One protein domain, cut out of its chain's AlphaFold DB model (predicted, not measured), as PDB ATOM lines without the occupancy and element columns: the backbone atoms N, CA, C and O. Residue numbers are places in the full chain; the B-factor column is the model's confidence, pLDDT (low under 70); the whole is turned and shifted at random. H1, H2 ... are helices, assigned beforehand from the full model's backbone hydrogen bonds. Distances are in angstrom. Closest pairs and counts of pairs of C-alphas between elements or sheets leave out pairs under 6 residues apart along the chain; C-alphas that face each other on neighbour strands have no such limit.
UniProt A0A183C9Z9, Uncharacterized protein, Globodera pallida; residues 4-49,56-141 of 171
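This is residues 4 to 49 and 56 to 141 of the 171 residues of an uncharacterized protein of Globodera pallida (UniProt A0A183C9Z9). One long helix, H5, runs through the middle of the domain, and H6 folds back beside it as a helical hairpin. H1, H2 and H3 pack on H5 at steep angles, H2 crossing it near its first half and H1 near its second, while the very short H4 sits near the beginning of H5 and the last residues, 132 to 141, turn back after H6. The printed part has 132 residues with six named helices, H1 to H6 in order along the chain, and no named strand; the class is all helix, and the helix packing is mostly crossed. The whole is compact, with a radius of gyration of the C-alphas of 14.4 A, and the C-alphas span 44 by 33 by 22 A.

H5, residues 80 to 105, is the longest helix and measures 38.0 A from first to last C-alpha; C-alpha 80 is at (-33.409, -39.250, -19.081). H6, residues 109 to 131, measures 32.8 A and ends with C-alpha 131 at (-50.431, -42.168, -20.248). H2, residues 26 to 46, measures 30.0 A, and H3, residues 57 to 69, measures 18.4 A. H1, residues 4 to 14, measures 15.5 A and begins with C-alpha 4 at (-35.761, -53.303, -51.319). H4, residues 72 to 75, measures 5.8 A.

H5 is the hub, touching four other helices. H5 and H6 form a helical hairpin, opposite ways at a shallow tilt of 18 degrees; their closest C-alphas, of Lys 99 and Ala 115, are 4.6 A apart. H2 touches H5 with residues 30 to 37 alone, the same way at a steep tilt of 55 degrees; the closest C-alphas, of Cys 30 and Cys 84, are 4.9 A apart. H1 touches residues 94 to 102 of H5 alone, at a steep tilt of 61 degrees; the closest C-alphas, of Val 10 and Ala 98, are 4.8 A apart. H3 touches H5 with residues 64 to 69 alone, closest at the C-alphas of Leu 68 and Tyr 86, 6.4 A. H3 also touches H2, with residues 57 to 61 alone; the closest C-alphas, of Leu 44 and Gly 57, are 4.3 A apart. H4 touches no helix but is near H5, the C-alphas of Met 74 and Asp 82 being 6.9 A apart. H3 and H6 are apart. In H1, H2, H3, H5 and H6 every O i to N i+4 pair is within hydrogen-bond range; H4 is too short for such a pair.

The two C-alphas farthest apart, of Glu 77 and Gly 108, are 46.6 A apart. Residues 50 to 55, in the link from H2 to H3, are not printed, and C-alphas 49 and 56 are 7.1 A apart across this cut. The link from H1 to H2 is long, with 11 residues. The mean pLDDT of the printed part is 85.0; 18 residues are under 70: 4, 48 to 49, 56, 70 to 81 and 106 to 107.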
ATOM      1  N   PRO A   4     -36.389 -52.404 -52.287       69.81
ATOM      2  CA  PRO A   4     -35.761 -53.303 -51.319       69.81
ATOM      3  C   PRO A   4     -35.762 -52.746 -49.896       69.81
ATOM      4  O   PRO A   4     -36.102 -53.453 -48.957       69.81
ATOM      5  N   GLY A   5     -35.466 -51.456 -49.735       72.94
ATOM      6  CA  GLY A   5     -35.479 -50.780 -48.439       72.94
ATOM      7  C   GLY A   5     -36.839 -50.850 -47.750       72.94
ATOM      8  O   GLY A   5     -36.911 -51.189 -46.577       72.94
ATOM      9  N   SER A   6     -37.925 -50.604 -48.484       76.50
ATOM     10  CA  SER A   6     -39.286 -50.727 -47.954       76.50
ATOM     11  C   SER A   6     -39.618 -52.167 -47.541       76.50
ATOM     12  O   SER A   6     -40.249 -52.366 -46.509       76.50
ATOM     13  N   GLN A   7     -39.166 -53.171 -48.304       79.69
ATOM     14  CA  GLN A   7     -39.332 -54.590 -47.955       79.69
ATOM     15  C   GLN A   7     -38.584 -54.957 -46.666       79.69
ATOM     16  O   GLN A   7     -39.157 -55.603 -45.794       79.69
ATOM     17  N   HIS A   8     -37.342 -54.497 -46.508       81.69
ATOM     18  CA  HIS A   8     -36.574 -54.704 -45.280       81.69
ATOM     19  C   HIS A   8     -37.200 -54.015 -44.067       81.69
ATOM     20  O   HIS A   8     -37.274 -54.628 -43.009       81.69
ATOM     21  N   VAL A   9     -37.698 -52.782 -44.212       86.88
ATOM     22  CA  VAL A   9     -38.396 -52.084 -43.119       86.88
ATOM     23  C   VAL A   9     -39.638 -52.863 -42.682       86.88
ATOM     24  O   VAL A   9     -39.852 -53.049 -41.490       86.88
ATOM     25  N   VAL A  10     -40.437 -53.365 -43.628       89.06
ATOM     26  CA  VAL A  10     -41.597 -54.217 -43.317       89.06
ATOM     27  C   VAL A  10     -41.171 -55.493 -42.590       89.06
ATOM     28  O   VAL A  10     -41.749 -55.822 -41.554       89.06
ATOM     29  N   ALA A  11     -40.174 -56.209 -43.117       88.56
ATOM     30  CA  ALA A  11     -39.694 -57.457 -42.531       88.56
ATOM     31  C   ALA A  11     -39.188 -57.240 -41.098       88.56
ATOM     32  O   ALA A  11     -39.619 -57.936 -40.182       88.56
ATOM     33  N   LEU A  12     -38.358 -56.214 -40.899       90.75
ATOM     34  CA  LEU A  12     -37.808 -55.847 -39.600       90.75
ATOM     35  C   LEU A  12     -38.910 -55.494 -38.596       90.75
ATOM     36  O   LEU A  12     -38.936 -56.037 -37.496       90.75
ATOM     37  N   MET A  13     -39.849 -54.624 -38.978       94.69
ATOM     38  CA  MET A  13     -40.894 -54.164 -38.059       94.69
ATOM     39  C   MET A  13     -41.935 -55.232 -37.730       94.69
ATOM     40  O   MET A  13     -42.605 -55.126 -36.704       94.69
ATOM     41  N   THR A  14     -42.062 -56.279 -38.548       93.88
ATOM     42  CA  THR A  14     -42.946 -57.417 -38.243       93.88
ATOM     43  C   THR A  14     -42.519 -58.126 -36.954       93.88
ATOM     44  O   THR A  14     -43.382 -58.564 -36.196       93.88
ATOM     45  N   ASN A  15     -41.216 -58.156 -36.648       93.69
ATOM     46  CA  ASN A  15     -40.674 -58.794 -35.442       93.69
ATOM     47  C   ASN A  15     -41.041 -58.066 -34.138       93.69
ATOM     48  O   ASN A  15     -40.900 -58.641 -33.065       93.69
ATOM     49  N   TYR A  16     -41.510 -56.820 -34.230       94.94
ATOM     50  CA  TYR A  16     -41.847 -55.979 -33.077       94.94
ATOM     51  C   TYR A  16     -43.358 -55.756 -32.922       94.94
ATOM     52  O   TYR A  16     -43.808 -54.946 -32.113       94.94
ATOM     53  N   ILE A  17     -44.183 -56.457 -33.708       94.25
ATOM     54  CA  ILE A  17     -45.632 -56.437 -33.499       94.25
ATOM     55  C   ILE A  17     -45.938 -57.101 -32.155       94.25
ATOM     56  O   ILE A  17     -45.595 -58.256 -31.929       94.25
ATOM     57  N   GLY A  18     -46.638 -56.373 -31.287       93.25
ATOM     58  CA  GLY A  18     -46.995 -56.827 -29.944       93.25
ATOM     59  C   GLY A  18     -46.016 -56.387 -28.859       93.25
ATOM     60  O   GLY A  18     -46.280 -56.681 -27.701       93.25
ATOM     61  N   THR A  19     -44.932 -55.680 -29.201       93.75
ATOM     62  CA  THR A  19     -43.948 -55.211 -28.213       93.75
ATOM     63  C   THR A  19     -44.507 -54.153 -27.267       93.75
ATOM     64  O   THR A  19     -44.113 -54.141 -26.111       93.75
ATOM     65  N   PHE A  20     -45.402 -53.280 -27.738       93.38
ATOM     66  CA  PHE A  20     -45.966 -52.205 -26.919       93.38
ATOM     67  C   PHE A  20     -47.449 -52.440 -26.655       93.38
ATOM     68  O   PHE A  20     -48.234 -52.671 -27.589       93.38
ATOM     69  N   SER A  21     -47.837 -52.332 -25.388       90.50
ATOM     70  CA  SER A  21     -49.208 -52.498 -24.910       90.50
ATOM     71  C   SER A  21     -49.557 -51.447 -23.853       90.50
ATOM     72  O   SER A  21     -48.697 -50.970 -23.128       90.50
ATOM     73  N   ALA A  22     -50.822 -51.021 -23.799       84.25
ATOM     74  CA  ALA A  22     -51.252 -50.006 -22.834       84.25
ATOM     75  C   ALA A  22     -51.163 -50.524 -21.386       84.25
ATOM     76  O   ALA A  22     -51.340 -51.722 -21.157       84.25
ATOM     77  N   GLY A  23     -50.954 -49.624 -20.419       85.25
ATOM     78  CA  GLY A  23     -50.849 -49.975 -18.998       85.25
ATOM     79  C   GLY A  23     -49.487 -50.531 -18.563       85.25
ATOM     80  O   GLY A  23     -49.338 -50.940 -17.413       85.25
ATOM     81  N   GLU A  24     -48.493 -50.568 -19.455       91.00
ATOM     82  CA  GLU A  24     -47.106 -50.866 -19.082       91.00
ATOM     83  C   GLU A  24     -46.479 -49.675 -18.349       91.00
ATOM     84  O   GLU A  24     -46.704 -48.525 -18.720       91.00
ATOM     85  N   ALA A  25     -45.665 -49.942 -17.324       93.06
ATOM     86  CA  ALA A  25     -44.967 -48.895 -16.581       93.06
ATOM     87  C   ALA A  25     -43.969 -48.139 -17.476       93.06
ATOM     88  O   ALA A  25     -43.287 -48.752 -18.299       93.06
ATOM     89  N   GLU A  26     -43.823 -46.829 -17.259       91.50
ATOM     90  CA  GLU A  26     -42.956 -45.958 -18.064       91.50
ATOM     91  C   GLU A  26     -41.532 -46.518 -18.216       91.50
ATOM     92  O   GLU A  26     -41.025 -46.632 -19.327       91.50
ATOM     93  N   SER A  27     -40.908 -46.972 -17.124       91.62
ATOM     94  CA  SER A  27     -39.548 -47.531 -17.154       91.62
ATOM     95  C   SER A  27     -39.421 -48.766 -18.054       91.62
ATOM     96  O   SER A  27     -38.426 -48.911 -18.768       91.62
ATOM     97  N   THR A  28     -40.435 -49.636 -18.075       93.94
ATOM     98  CA  THR A  28     -40.500 -50.807 -18.960       93.94
ATOM     99  C   THR A  28     -40.664 -50.390 -20.417       93.94
ATOM    100  O   THR A  28     -39.988 -50.940 -21.292       93.94
ATOM    101  N   VAL A  29     -41.509 -49.390 -20.679       93.69
ATOM    102  CA  VAL A  29     -41.716 -48.832 -22.022       93.69
ATOM    103  C   VAL A  29     -40.423 -48.220 -22.551       93.69
ATOM    104  O   VAL A  29     -40.018 -48.526 -23.673       93.69
ATOM    105  N   CYS A  30     -39.742 -47.409 -21.742       93.75
ATOM    106  CA  CYS A  30     -38.499 -46.743 -22.120       93.75
ATOM    107  C   CYS A  30     -37.370 -47.742 -22.391       93.75
ATOM    108  O   CYS A  30     -36.712 -47.644 -23.427       93.75
ATOM    109  N   ALA A  31     -37.189 -48.742 -21.521       93.38
ATOM    110  CA  ALA A  31     -36.191 -49.794 -21.717       93.38
ATOM    111  C   ALA A  31     -36.475 -50.629 -22.976       93.38
ATOM    112  O   ALA A  31     -35.565 -50.943 -23.747       93.38
ATOM    113  N   SER A  32     -37.748 -50.954 -23.223       94.69
ATOM    114  CA  SER A  32     -38.156 -51.671 -24.435       94.69
ATOM    115  C   SER A  32     -37.901 -50.833 -25.684       94.69
ATOM    116  O   SER A  32     -37.328 -51.337 -26.649       94.69
ATOM    117  N   ALA A  33     -38.260 -49.547 -25.664       94.94
ATOM    118  CA  ALA A  33     -38.008 -48.634 -26.772       94.94
ATOM    119  C   ALA A  33     -36.509 -48.503 -27.070       94.94
ATOM    120  O   ALA A  33     -36.118 -48.613 -28.228       94.94
ATOM    121  N   GLU A  34     -35.667 -48.332 -26.051       94.69
ATOM    122  CA  GLU A  34     -34.211 -48.273 -26.209       94.69
ATOM    123  C   GLU A  34     -33.651 -49.549 -26.850       94.69
ATOM    124  O   GLU A  34     -32.942 -49.483 -27.858       94.69
ATOM    125  N   ASN A  35     -34.016 -50.718 -26.317       94.75
ATOM    126  CA  ASN A  35     -33.572 -52.000 -26.857       94.75
ATOM    127  C   ASN A  35     -33.992 -52.169 -28.328       94.75
ATOM    128  O   ASN A  35     -33.174 -52.509 -29.185       94.75
ATOM    129  N   VAL A  36     -35.256 -51.869 -28.640       95.06
ATOM    130  CA  VAL A  36     -35.798 -51.961 -30.002       95.06
ATOM    131  C   VAL A  36     -35.083 -50.993 -30.948       95.06
ATOM    132  O   VAL A  36     -34.708 -51.395 -32.050       95.06
ATOM    133  N   VAL A  37     -34.842 -49.742 -30.543       94.12
ATOM    134  CA  VAL A  37     -34.117 -48.755 -31.366       94.12
ATOM    135  C   VAL A  37     -32.698 -49.212 -31.654       94.12
ATOM    136  O   VAL A  37     -32.271 -49.140 -32.807       94.12
ATOM    137  N   ASN A  38     -31.977 -49.710 -30.649       92.69
ATOM    138  CA  ASN A  38     -30.605 -50.174 -30.824       92.69
ATOM    139  C   ASN A  38     -30.524 -51.315 -31.848       92.69
ATOM    140  O   ASN A  38     -29.685 -51.273 -32.754       92.69
ATOM    141  N   ILE A  39     -31.444 -52.282 -31.775       92.69
ATOM    142  CA  ILE A  39     -31.505 -53.379 -32.749       92.69
ATOM    143  C   ILE A  39     -31.904 -52.852 -34.132       92.69
ATOM    144  O   ILE A  39     -31.227 -53.152 -35.113       92.69
ATOM    145  N   ILE A  40     -32.951 -52.024 -34.234       91.56
ATOM    146  CA  ILE A  40     -33.399 -51.468 -35.522       91.56
ATOM    147  C   ILE A  40     -32.281 -50.675 -36.199       91.56
ATOM    148  O   ILE A  40     -32.043 -50.856 -37.392       91.56
ATOM    149  N   LYS A  41     -31.588 -49.797 -35.467       90.69
ATOM    150  CA  LYS A  41     -30.480 -49.009 -36.016       90.69
ATOM    151  C   LYS A  41     -29.346 -49.910 -36.484       90.69
ATOM    152  O   LYS A  41     -28.821 -49.681 -37.571       90.69
ATOM    153  N   SER A  42     -28.993 -50.929 -35.700       88.12
ATOM    154  CA  SER A  42     -27.978 -51.916 -36.079       88.12
ATOM    155  C   SER A  42     -28.338 -52.616 -37.395       88.12
ATOM    156  O   SER A  42     -27.546 -52.606 -38.337       88.12
ATOM    157  N   GLU A  43     -29.569 -53.122 -37.504       87.19
ATOM    158  CA  GLU A  43     -30.083 -53.796 -38.701       87.19
ATOM    159  C   GLU A  43     -30.122 -52.858 -39.914       87.19
ATOM    160  O   GLU A  43     -29.593 -53.176 -40.977       87.19
ATOM    161  N   LEU A  44     -30.678 -51.652 -39.771       83.62
ATOM    162  CA  LEU A  44     -30.748 -50.675 -40.863       83.62
ATOM    163  C   LEU A  44     -29.363 -50.219 -41.339       83.62
ATOM    164  O   LEU A  44     -29.172 -49.986 -42.537       83.62
ATOM    165  N   ASN A  45     -28.402 -50.075 -40.429       80.81
ATOM    166  CA  ASN A  45     -27.032 -49.697 -40.771       80.81
ATOM    167  C   ASN A  45     -26.262 -50.847 -41.427       80.81
ATOM    168  O   ASN A  45     -25.413 -50.591 -42.282       80.81
ATOM    169  N   SER A  46     -26.564 -52.096 -41.063       76.88
ATOM    170  CA  SER A  46     -25.936 -53.282 -41.648       76.88
ATOM    171  C   SER A  46     -26.541 -53.677 -42.999       76.88
ATOM    172  O   SER A  46     -25.906 -54.429 -43.740       76.88
ATOM    173  N   MET A  47     -27.721 -53.144 -43.355       71.69
ATOM    174  CA  MET A  47     -28.434 -53.467 -44.594       71.69
ATOM    175  C   MET A  47     -27.545 -53.339 -45.847       71.69
ATOM    176  O   MET A  47     -27.263 -52.229 -46.321       71.69
ATOM    177  N   PRO A  48     -27.176 -54.469 -46.477       56.12
ATOM    178  CA  PRO A  48     -26.402 -54.447 -47.697       56.12
ATOM    179  C   PRO A  48     -27.350 -54.190 -48.876       56.12
ATOM    180  O   PRO A  48     -28.318 -54.913 -49.081       56.12
ATOM    181  N   LYS A  49     -27.018 -53.205 -49.719       52.88
ATOM    182  CA  LYS A  49     -27.639 -52.942 -51.038       52.88
ATOM    183  C   LYS A  49     -29.020 -52.260 -51.022       52.88
ATOM    184  O   LYS A  49     -30.012 -52.792 -51.501       52.88
ATOM    185  N   GLY A  56     -29.247 -45.834 -48.251       67.44
ATOM    186  CA  GLY A  56     -29.794 -47.079 -47.691       67.44
ATOM    187  C   GLY A  56     -30.450 -46.903 -46.315       67.44
ATOM    188  O   GLY A  56     -30.934 -45.821 -45.986       67.44
ATOM    189  N   GLY A  57     -30.461 -47.963 -45.498       75.50
ATOM    190  CA  GLY A  57     -31.062 -47.936 -44.157       75.50
ATOM    191  C   GLY A  57     -30.433 -46.898 -43.216       75.50
ATOM    192  O   GLY A  57     -31.156 -46.251 -42.465       75.50
ATOM    193  N   SER A  58     -29.137 -46.608 -43.352       77.25
ATOM    194  CA  SER A  58     -28.459 -45.549 -42.587       77.25
ATOM    195  C   SER A  58     -29.025 -44.142 -42.818       77.25
ATOM    196  O   SER A  58     -29.049 -43.326 -41.899       77.25
ATOM    197  N   ARG A  59     -29.548 -43.845 -44.016       79.50
ATOM    198  CA  ARG A  59     -30.213 -42.559 -44.276       79.50
ATOM    199  C   ARG A  59     -31.581 -42.483 -43.603       79.50
ATOM    200  O   ARG A  59     -31.951 -41.411 -43.147       79.50
ATOM    201  N   ILE A  60     -32.309 -43.600 -43.512       84.56
ATOM    202  CA  ILE A  60     -33.569 -43.657 -42.752       84.56
ATOM    203  C   ILE A  60     -33.292 -43.300 -41.292       84.56
ATOM    204  O   ILE A  60     -33.976 -42.439 -40.747       84.56
ATOM    205  N   VAL A  61     -32.255 -43.901 -40.697       86.94
ATOM    206  CA  VAL A  61     -31.820 -43.580 -39.330       86.94
ATOM    207  C   VAL A  61     -31.510 -42.087 -39.205       86.94
ATOM    208  O   VAL A  61     -32.100 -41.419 -38.365       86.94
ATOM    209  N   ALA A  62     -30.671 -41.541 -40.089       84.88
ATOM    210  CA  ALA A  62     -30.285 -40.130 -40.046       84.88
ATOM    211  C   ALA A  62     -31.467 -39.155 -40.235       84.88
ATOM    212  O   ALA A  62     -31.516 -38.123 -39.573       84.88
ATOM    213  N   GLU A  63     -32.426 -39.462 -41.114       87.38
ATOM    214  CA  GLU A  63     -33.611 -38.620 -41.347       87.38
ATOM    215  C   GLU A  63     -34.574 -38.620 -40.153       87.38
ATOM    216  O   GLU A  63     -35.165 -37.578 -39.854       87.38
ATOM    217  N   ILE A  64     -34.732 -39.757 -39.468       88.88
ATOM    218  CA  ILE A  64     -35.490 -39.830 -38.211       88.88
ATOM    219  C   ILE A  64     -34.756 -39.038 -37.135       88.88
ATOM    220  O   ILE A  64     -35.348 -38.157 -36.517       88.88
ATOM    221  N   ASP A  65     -33.464 -39.317 -36.953       88.31
ATOM    222  CA  ASP A  65     -32.632 -38.701 -35.920       88.31
ATOM    223  C   ASP A  65     -32.625 -37.179 -36.051       88.31
ATOM    224  O   ASP A  65     -32.838 -36.477 -35.065       88.31
ATOM    225  N   ALA A  66     -32.480 -36.658 -37.270       86.12
ATOM    226  CA  ALA A  66     -32.539 -35.226 -37.528       86.12
ATOM    227  C   ALA A  66     -33.910 -34.630 -37.177       86.12
ATOM    228  O   ALA A  66     -33.976 -33.578 -36.549       86.12
ATOM    229  N   GLN A  67     -35.020 -35.281 -37.541       88.62
ATOM    230  CA  GLN A  67     -36.360 -34.758 -37.242       88.62
ATOM    231  C   GLN A  67     -36.698 -34.812 -35.753       88.62
ATOM    232  O   GLN A  67     -37.359 -33.908 -35.245       88.62
ATOM    233  N   LEU A  68     -36.246 -35.848 -35.049       85.44
ATOM    234  CA  LEU A  68     -36.463 -35.957 -33.613       85.44
ATOM    235  C   LEU A  68     -35.617 -34.912 -32.869       85.44
ATOM    236  O   LEU A  68     -36.167 -34.138 -32.087       85.44
ATOM    237  N   THR A  69     -34.316 -34.816 -33.158       76.94
ATOM    238  CA  THR A  69     -33.387 -33.926 -32.428       76.94
ATOM    239  C   THR A  69     -33.552 -32.437 -32.749       76.94
ATOM    240  O   THR A  69     -33.172 -31.596 -31.943       76.94
ATOM    241  N   THR A  70     -34.149 -32.080 -33.891       67.06
ATOM    242  CA  THR A  70     -34.432 -30.673 -34.247       67.06
ATOM    243  C   THR A  70     -35.759 -30.149 -33.702       67.06
ATOM    244  O   THR A  70     -36.035 -28.952 -33.832       67.06
ATOM    245  N   SER A  71     -36.584 -31.002 -33.085       61.28
ATOM    246  CA  SER A  71     -37.814 -30.543 -32.439       61.28
ATOM    247  C   SER A  71     -37.487 -29.588 -31.287       61.28
ATOM    248  O   SER A  71     -36.576 -29.839 -30.505       61.28
ATOM    249  N   GLU A  72     -38.218 -28.471 -31.198       55.75
ATOM    250  CA  GLU A  72     -37.989 -27.377 -30.233       55.75
ATOM    251  C   GLU A  72     -37.849 -27.860 -28.775       55.75
ATOM    252  O   GLU A  72     -37.147 -27.233 -27.988       55.75
ATOM    253  N   HIS A  73     -38.456 -29.003 -28.443       52.69
ATOM    254  CA  HIS A  73     -38.419 -29.624 -27.120       52.69
ATOM    255  C   HIS A  73     -37.084 -30.309 -26.772       52.69
ATOM    256  O   HIS A  73     -36.767 -30.394 -25.594       52.69
ATOM    257  N   MET A  74     -36.271 -30.726 -27.752       52.47
ATOM    258  CA  MET A  74     -34.963 -31.375 -27.521       52.47
ATOM    259  C   MET A  74     -33.765 -30.412 -27.520       52.47
ATOM    260  O   MET A  74     -32.617 -30.838 -27.431       52.47
ATOM    261  N   LYS A  75     -34.003 -29.097 -27.610       52.25
ATOM    262  CA  LYS A  75     -32.943 -28.075 -27.514       52.25
ATOM    263  C   LYS A  75     -32.503 -27.779 -26.066       52.25
ATOM    264  O   LYS A  75     -31.595 -26.972 -25.881       52.25
ATOM    265  N   MET A  76     -33.127 -28.392 -25.058       47.78
ATOM    266  CA  MET A  76     -32.700 -28.320 -23.653       47.78
ATOM    267  C   MET A  76     -31.891 -29.573 -23.280       47.78
ATOM    268  O   MET A  76     -32.151 -30.641 -23.817       47.78
ATOM    269  N   GLU A  77     -30.874 -29.415 -22.421       50.16
ATOM    270  CA  GLU A  77     -29.964 -30.479 -21.956       50.16
ATOM    271  C   GLU A  77     -30.679 -31.813 -21.700       50.16
ATOM    272  O   GLU A  77     -31.622 -31.860 -20.913       50.16
ATOM    273  N   ILE A  78     -30.182 -32.880 -22.338       50.34
ATOM    274  CA  ILE A  78     -30.746 -34.235 -22.302       50.34
ATOM    275  C   ILE A  78     -30.906 -34.698 -20.849       50.34
ATOM    276  O   ILE A  78     -29.931 -35.081 -20.192       50.34
ATOM    277  N   LYS A  79     -32.141 -34.706 -20.351       51.94
ATOM    278  CA  LYS A  79     -32.547 -35.499 -19.185       51.94
ATOM    279  C   LYS A  79     -32.935 -36.902 -19.661       51.94
ATOM    280  O   LYS A  79     -33.228 -37.118 -20.833       51.94
ATOM    281  N   ASN A  80     -32.979 -37.878 -18.753       51.75
ATOM    282  CA  ASN A  80     -33.409 -39.250 -19.081       51.75
ATOM    283  C   ASN A  80     -34.803 -39.315 -19.752       51.75
ATOM    284  O   ASN A  80     -35.041 -40.198 -20.574       51.75
ATOM    285  N   GLU A  81     -35.697 -38.366 -19.449       56.72
ATOM    286  CA  GLU A  81     -37.023 -38.226 -20.075       56.72
ATOM    287  C   GLU A  81     -36.929 -37.970 -21.595       56.72
ATOM    288  O   GLU A  81     -37.701 -38.535 -22.376       56.72
ATOM    289  N   ASP A  82     -35.914 -37.221 -22.044       74.00
ATOM    290  CA  ASP A  82     -35.697 -36.909 -23.462       74.00
ATOM    291  C   ASP A  82     -35.246 -38.141 -24.257       74.00
ATOM    292  O   ASP A  82     -35.608 -38.307 -25.425       74.00
ATOM    293  N   VAL A  83     -34.507 -39.055 -23.617       83.81
ATOM    294  CA  VAL A  83     -34.035 -40.307 -24.236       83.81
ATOM    295  C   VAL A  83     -35.199 -41.261 -24.490       83.81
ATOM    296  O   VAL A  83     -35.279 -41.871 -25.560       83.81
ATOM    297  N   CYS A  84     -36.134 -41.372 -23.543       90.25
ATOM    298  CA  CYS A  84     -37.316 -42.211 -23.720       90.25
ATOM    299  C   CYS A  84     -38.232 -41.673 -24.825       90.25
ATOM    300  O   CYS A  84     -38.613 -42.422 -25.730       90.25
ATOM    301  N   ALA A  85     -38.519 -40.367 -24.804       90.00
ATOM    302  CA  ALA A  85     -39.305 -39.698 -25.838       90.00
ATOM    303  C   ALA A  85     -38.695 -39.880 -27.233       90.00
ATOM    304  O   ALA A  85     -39.393 -40.225 -28.194       90.00
ATOM    305  N   TYR A  86     -37.377 -39.714 -27.331       91.00
ATOM    306  CA  TYR A  86     -36.624 -39.948 -28.551       91.00
ATOM    307  C   TYR A  86     -36.745 -41.398 -29.035       91.00
ATOM    308  O   TYR A  86     -37.148 -41.629 -30.179       91.00
ATOM    309  N   ASN A  87     -36.447 -42.380 -28.178       93.56
ATOM    310  CA  ASN A  87     -36.453 -43.788 -28.567       93.56
ATOM    311  C   ASN A  87     -37.855 -44.246 -28.980       93.56
ATOM    312  O   ASN A  87     -38.038 -44.832 -30.048       93.56
ATOM    313  N   LEU A  88     -38.871 -43.915 -28.182       93.62
ATOM    314  CA  LEU A  88     -40.257 -44.264 -28.478       93.62
ATOM    315  C   LEU A  88     -40.750 -43.569 -29.761       93.62
ATOM    316  O   LEU A  88     -41.422 -44.187 -30.595       93.62
ATOM    317  N   GLY A  89     -40.349 -42.311 -29.974       94.12
ATOM    318  CA  GLY A  89     -40.598 -41.563 -31.207       94.12
ATOM    319  C   GLY A  89     -39.958 -42.208 -32.438       94.12
ATOM    320  O   GLY A  89     -40.599 -42.297 -33.490       94.12
ATOM    321  N   PHE A  90     -38.736 -42.727 -32.304       94.75
ATOM    322  CA  PHE A  90     -38.037 -43.445 -33.369       94.75
ATOM    323  C   PHE A  90     -38.778 -44.735 -33.745       94.75
ATOM    324  O   PHE A  90     -39.072 -44.960 -34.924       94.75
ATOM    325  N   VAL A  91     -39.143 -45.564 -32.761       96.19
ATOM    326  CA  VAL A  91     -39.891 -46.812 -33.007       96.19
ATOM    327  C   VAL A  91     -41.230 -46.527 -33.686       96.19
ATOM    328  O   VAL A  91     -41.587 -47.175 -34.676       96.19
ATOM    329  N   ARG A  92     -41.958 -45.509 -33.215       96.56
ATOM    330  CA  ARG A  92     -43.213 -45.072 -33.836       96.56
ATOM    331  C   ARG A  92     -43.023 -44.668 -35.299       96.56
ATOM    332  O   ARG A  92     -43.815 -45.078 -36.149       96.56
ATOM    333  N   ALA A  93     -41.982 -43.895 -35.604       94.75
ATOM    334  CA  ALA A  93     -41.664 -43.479 -36.969       94.75
ATOM    335  C   ALA A  93     -41.388 -44.682 -37.888       94.75
ATOM    336  O   ALA A  93     -41.839 -44.711 -39.038       94.75
ATOM    337  N   MET A  94     -40.709 -45.704 -37.367       94.81
ATOM    338  CA  MET A  94     -40.444 -46.946 -38.091       94.81
ATOM    339  C   MET A  94     -41.719 -47.747 -38.374       94.81
ATOM    340  O   MET A  94     -41.890 -48.237 -39.495       94.81
ATOM    341  N   PHE A  95     -42.664 -47.820 -37.429       96.06
ATOM    342  CA  PHE A  95     -43.973 -48.428 -37.692       96.06
ATOM    343  C   PHE A  95     -44.804 -47.641 -38.712       96.06
ATOM    344  O   PHE A  95     -45.450 -48.258 -39.563       96.06
ATOM    345  N   GLU A  96     -44.786 -46.303 -38.688       94.38
ATOM    346  CA  GLU A  96     -45.457 -45.486 -39.717       94.38
ATOM    347  C   GLU A  96     -44.859 -45.746 -41.107       94.38
ATOM    348  O   GLU A  96     -45.594 -45.912 -42.088       94.38
ATOM    349  N   MET A  97     -43.531 -45.873 -41.199       90.94
ATOM    350  CA  MET A  97     -42.863 -46.237 -42.447       90.94
ATOM    351  C   MET A  97     -43.263 -47.641 -42.922       90.94
ATOM    352  O   MET A  97     -43.617 -47.806 -44.093       90.94
ATOM    353  N   ALA A  98     -43.265 -48.637 -42.032       91.50
ATOM    354  CA  ALA A  98     -43.655 -50.012 -42.354       91.50
ATOM    355  C   ALA A  98     -45.127 -50.111 -42.787       91.50
ATOM    356  O   ALA A  98     -45.446 -50.760 -43.783       91.50
ATOM    357  N   LYS A  99     -46.028 -49.395 -42.108       92.81
ATOM    358  CA  LYS A  99     -47.444 -49.263 -42.480       92.81
ATOM    359  C   LYS A  99     -47.616 -48.625 -43.853       92.81
ATOM    360  O   LYS A  99     -48.412 -49.113 -44.654       92.81
ATOM    361  N   SER A 100     -46.888 -47.547 -44.133       89.19
ATOM    362  CA  SER A 100     -46.907 -46.877 -45.437       89.19
ATOM    363  C   SER A 100     -46.416 -47.808 -46.551       89.19
ATOM    364  O   SER A 100     -47.074 -47.939 -47.583       89.19
ATOM    365  N   ALA A 101     -45.323 -48.538 -46.310       86.06
ATOM    366  CA  ALA A 101     -44.795 -49.538 -47.232       86.06
ATOM    367  C   ALA A 101     -45.779 -50.695 -47.477       86.06
ATOM    368  O   ALA A 101     -46.018 -51.049 -48.629       86.06
ATOM    369  N   ALA A 102     -46.405 -51.231 -46.426       88.19
ATOM    370  CA  ALA A 102     -47.403 -52.294 -46.538       88.19
ATOM    371  C   ALA A 102     -48.645 -51.844 -47.327       88.19
ATOM    372  O   ALA A 102     -49.116 -52.572 -48.197       88.19
ATOM    373  N   LYS A 103     -49.139 -50.620 -47.090       86.12
ATOM    374  CA  LYS A 103     -50.229 -50.029 -47.890       86.12
ATOM    375  C   LYS A 103     -49.836 -49.836 -49.352       86.12
ATOM    376  O   LYS A 103     -50.663 -50.027 -50.237       86.12
ATOM    377  N   HIS A 104     -48.592 -49.435 -49.603       81.69
ATOM    378  CA  HIS A 104     -48.090 -49.234 -50.957       81.69
ATOM    379  C   HIS A 104     -47.902 -50.551 -51.718       81.69
ATOM    380  O   HIS A 104     -48.097 -50.572 -52.930       81.69
ATOM    381  N   ALA A 105     -47.550 -51.638 -51.024       76.56
ATOM    382  CA  ALA A 105     -47.358 -52.949 -51.636       76.56
ATOM    383  C   ALA A 105     -48.619 -53.432 -52.373       76.56
ATOM    384  O   ALA A 105     -48.493 -54.039 -53.427       76.56
ATOM    385  N   GLY A 106     -49.826 -53.103 -51.902       67.62
ATOM    386  CA  GLY A 106     -51.057 -53.260 -52.682       67.62
ATOM    387  C   GLY A 106     -52.268 -53.691 -51.857       67.62
ATOM    388  O   GLY A 106     -52.194 -53.884 -50.648       67.62
ATOM    389  N   ASN A 107     -53.402 -53.891 -52.536       65.06
ATOM    390  CA  ASN A 107     -54.712 -54.134 -51.912       65.06
ATOM    391  C   ASN A 107     -54.963 -55.597 -51.483       65.06
ATOM    392  O   ASN A 107     -56.110 -55.979 -51.245       65.06
ATOM    393  N   GLY A 108     -53.922 -56.432 -51.393       75.25
ATOM    394  CA  GLY A 108     -54.051 -57.818 -50.935       75.25
ATOM    395  C   GLY A 108     -54.522 -57.896 -49.478       75.25
ATOM    396  O   GLY A 108     -54.166 -57.055 -48.651       75.25
ATOM    397  N   THR A 109     -55.318 -58.911 -49.138       83.50
ATOM    398  CA  THR A 109     -55.853 -59.111 -47.777       83.50
ATOM    399  C   THR A 109     -54.749 -59.213 -46.722       83.50
ATOM    400  O   THR A 109     -54.882 -58.632 -45.645       83.50
ATOM    401  N   GLU A 110     -53.639 -59.877 -47.043       87.75
ATOM    402  CA  GLU A 110     -52.491 -60.047 -46.143       87.75
ATOM    403  C   GLU A 110     -51.734 -58.732 -45.903       87.75
ATOM    404  O   GLU A 110     -51.458 -58.378 -44.759       87.75
ATOM    405  N   TRP A 111     -51.476 -57.959 -46.963       88.88
ATOM    406  CA  TRP A 111     -50.852 -56.633 -46.868       88.88
ATOM    407  C   TRP A 111     -51.716 -55.651 -46.073       88.88
ATOM    408  O   TRP A 111     -51.218 -54.934 -45.203       88.88
ATOM    409  N   ASN A 112     -53.032 -55.682 -46.297       89.31
ATOM    410  CA  ASN A 112     -53.994 -54.898 -45.529       89.31
ATOM    411  C   ASN A 112     -54.020 -55.292 -44.048       89.31
ATOM    412  O   ASN A 112     -54.130 -54.418 -43.186       89.31
ATOM    413  N   LYS A 113     -53.927 -56.591 -43.737       92.75
ATOM    414  CA  LYS A 113     -53.831 -57.074 -42.354       92.75
ATOM    415  C   LYS A 113     -52.552 -56.562 -41.694       92.75
ATOM    416  O   LYS A 113     -52.636 -55.942 -40.640       92.75
ATOM    417  N   LEU A 114     -51.405 -56.719 -42.350       93.56
ATOM    418  CA  LEU A 114     -50.123 -56.279 -41.803       93.56
ATOM    419  C   LEU A 114     -50.081 -54.758 -41.579       93.56
ATOM    420  O   LEU A 114     -49.667 -54.292 -40.519       93.56
ATOM    421  N   ALA A 115     -50.609 -53.967 -42.519       93.69
ATOM    422  CA  ALA A 115     -50.740 -52.520 -42.351       93.69
ATOM    423  C   ALA A 115     -51.637 -52.134 -41.159       93.69
ATOM    424  O   ALA A 115     -51.371 -51.132 -40.487       93.69
ATOM    425  N   LYS A 116     -52.700 -52.906 -40.886       95.00
ATOM    426  CA  LYS A 116     -53.543 -52.719 -39.694       95.00
ATOM    427  C   LYS A 116     -52.785 -53.065 -38.418       95.00
ATOM    428  O   LYS A 116     -52.909 -52.323 -37.450       95.00
ATOM    429  N   ASP A 117     -52.002 -54.138 -38.413       96.19
ATOM    430  CA  ASP A 117     -51.250 -54.560 -37.229       96.19
ATOM    431  C   ASP A 117     -50.127 -53.565 -36.881       96.19
ATOM    432  O   ASP A 117     -50.016 -53.166 -35.722       96.19
ATOM    433  N   PHE A 118     -49.414 -53.019 -37.875       96.50
ATOM    434  CA  PHE A 118     -48.533 -51.859 -37.662       96.50
ATOM    435  C   PHE A 118     -49.304 -50.633 -37.153       96.50
ATOM    436  O   PHE A 118     -48.849 -49.932 -36.253       96.50
ATOM    437  N   GLY A 119     -50.506 -50.392 -37.688       96.56
ATOM    438  CA  GLY A 119     -51.413 -49.347 -37.210       96.56
ATOM    439  C   GLY A 119     -51.745 -49.465 -35.722       96.56
ATOM    440  O   GLY A 119     -51.706 -48.462 -35.015       96.56
ATOM    441  N   LYS A 120     -52.022 -50.680 -35.238       97.19
ATOM    442  CA  LYS A 120     -52.307 -50.937 -33.820       97.19
ATOM    443  C   LYS A 120     -51.103 -50.640 -32.931       97.19
ATOM    444  O   LYS A 120     -51.291 -50.051 -31.875       97.19
ATOM    445  N   GLN A 121     -49.890 -50.996 -33.359       96.75
ATOM    446  CA  GLN A 121     -48.670 -50.668 -32.608       96.75
ATOM    447  C   GLN A 121     -48.460 -49.153 -32.497       96.75
ATOM    448  O   GLN A 121     -48.171 -48.656 -31.415       96.75
ATOM    449  N   ILE A 122     -48.707 -48.394 -33.572       96.75
ATOM    450  CA  ILE A 122     -48.668 -46.921 -33.523       96.75
ATOM    451  C   ILE A 122     -49.694 -46.380 -32.520       96.75
ATOM    452  O   ILE A 122     -49.380 -45.482 -31.742       96.75
ATOM    453  N   THR A 123     -50.917 -46.918 -32.520       96.56
ATOM    454  CA  THR A 123     -51.955 -46.530 -31.554       96.56
ATOM    455  C   THR A 123     -51.546 -46.848 -30.117       96.56
ATOM    456  O   THR A 123     -51.727 -45.993 -29.256       96.56
ATOM    457  N   ALA A 124     -50.967 -48.024 -29.862       96.44
ATOM    458  CA  ALA A 124     -50.482 -48.411 -28.537       96.44
ATOM    459  C   ALA A 124     -49.366 -47.478 -28.048       96.44
ATOM    460  O   ALA A 124     -49.439 -46.973 -26.933       96.44
ATOM    461  N   ILE A 125     -48.394 -47.160 -28.910       96.44
ATOM    462  CA  ILE A 125     -47.321 -46.212 -28.586       96.44
ATOM    463  C   ILE A 125     -47.883 -44.818 -28.265       96.44
ATOM    464  O   ILE A 125     -47.471 -44.204 -27.286       96.44
ATOM    465  N   ASN A 126     -48.846 -44.314 -29.047       95.38
ATOM    466  CA  ASN A 126     -49.476 -43.018 -28.759       95.38
ATOM    467  C   ASN A 126     -50.232 -43.026 -27.419       95.38
ATOM    468  O   ASN A 126     -50.235 -42.016 -26.716       95.38
ATOM    469  N   ALA A 127     -50.885 -44.143 -27.078       95.50
ATOM    470  CA  ALA A 127     -51.586 -44.298 -25.807       95.50
ATOM    471  C   ALA A 127     -50.603 -44.284 -24.630       95.50
ATOM    472  O   ALA A 127     -50.795 -43.491 -23.718       95.50
ATOM    473  N   LEU A 128     -49.516 -45.059 -24.707       94.94
ATOM    474  CA  LEU A 128     -48.448 -45.068 -23.701       94.94
ATOM    475  C   LEU A 128     -47.804 -43.693 -23.528       94.94
ATOM    476  O   LEU A 128     -47.579 -43.242 -22.411       94.94
ATOM    477  N   ALA A 129     -47.546 -42.995 -24.632       92.44
ATOM    478  CA  ALA A 129     -47.001 -41.649 -24.569       92.44
ATOM    479  C   ALA A 129     -47.965 -40.659 -23.904       92.44
ATOM    480  O   ALA A 129     -47.538 -39.781 -23.166       92.44
ATOM    481  N   THR A 130     -49.272 -40.818 -24.123       93.12
ATOM    482  CA  THR A 130     -50.287 -40.005 -23.442       93.12
ATOM    483  C   THR A 130     -50.373 -40.353 -21.955       93.12
ATOM    484  O   THR A 130     -50.434 -39.451 -21.128       93.12
ATOM    485  N   GLU A 131     -50.359 -41.645 -21.618       93.62
ATOM    486  CA  GLU A 131     -50.431 -42.168 -20.248       93.62
ATOM    487  C   GLU A 131     -49.271 -41.663 -19.383       93.62
ATOM    488  O   GLU A 131     -49.491 -41.192 -18.270       93.62
ATOM    489  N   HIS A 132     -48.057 -41.672 -19.936       91.25
ATOM    490  CA  HIS A 132     -46.829 -41.280 -19.233       91.25
ATOM    491  C   HIS A 132     -46.375 -39.848 -19.538       91.25
ATOM    492  O   HIS A 132     -45.275 -39.455 -19.181       91.25
ATOM    493  N   THR A 133     -47.211 -39.036 -20.195       90.56
ATOM    494  CA  THR A 133     -46.889 -37.632 -20.539       90.56
ATOM    495  C   THR A 133     -45.591 -37.481 -21.364       90.56
ATOM    496  O   THR A 133     -44.897 -36.469 -21.304       90.56
ATOM    497  N   ILE A 134     -45.273 -38.476 -22.194       88.94
ATOM    498  CA  ILE A 134     -44.113 -38.473 -23.091       88.94
ATOM    499  C   ILE A 134     -44.468 -37.703 -24.366       88.94
ATOM    500  O   ILE A 134     -45.381 -38.064 -25.115       88.94
ATOM    501  N   PHE A 135     -43.706 -36.656 -24.676       88.00
ATOM    502  CA  PHE A 135     -43.916 -35.885 -25.896       88.00
ATOM    503  C   PHE A 135     -43.302 -36.581 -27.121       88.00
ATOM    504  O   PHE A 135     -42.084 -36.674 -27.256       88.00
ATOM    505  N   LEU A 136     -44.140 -37.036 -28.061       88.56
ATOM    506  CA  LEU A 136     -43.673 -37.659 -29.304       88.56
ATOM    507  C   LEU A 136     -43.655 -36.678 -30.477       88.56
ATOM    508  O   LEU A 136     -44.697 -36.264 -30.994       88.56
ATOM    509  N   THR A 137     -42.458 -36.409 -30.994       86.81
ATOM    510  CA  THR A 137     -42.288 -35.674 -32.249       86.81
ATOM    511  C   THR A 137     -42.799 -36.494 -33.438       86.81
ATOM    512  O   THR A 137     -42.493 -37.674 -33.620       86.81
ATOM    513  N   ASN A 138     -43.592 -35.849 -34.296       84.88
ATOM    514  CA  ASN A 138     -44.095 -36.458 -35.522       84.88
ATOM    515  C   ASN A 138     -43.039 -36.428 -36.628       84.88
ATOM    516  O   ASN A 138     -42.863 -35.411 -37.294       84.88
ATOM    517  N   VAL A 139     -42.409 -37.574 -36.870       86.50
ATOM    518  CA  VAL A 139     -41.513 -37.770 -38.012       86.50
ATOM    519  C   VAL A 139     -42.337 -37.916 -39.286       86.50
ATOM    520  O   VAL A 139     -43.282 -38.705 -39.352       86.50
ATOM    521  N   ARG A 140     -41.985 -37.149 -40.315       83.75
ATOM    522  CA  ARG A 140     -42.664 -37.158 -41.610       83.75
ATOM    523  C   ARG A 140     -41.754 -37.749 -42.674       83.75
ATOM    524  O   ARG A 140     -40.595 -37.369 -42.812       83.75
ATOM    525  N   PHE A 141     -42.332 -38.629 -43.483       78.50
ATOM    526  CA  PHE A 141     -41.710 -39.152 -44.693       78.50
ATOM    527  C   PHE A 141     -42.588 -38.853 -45.894       78.50
ATOM    528  O   PHE A 141     -43.817 -38.867 -45.797       78.50
TER     529      PHE A 141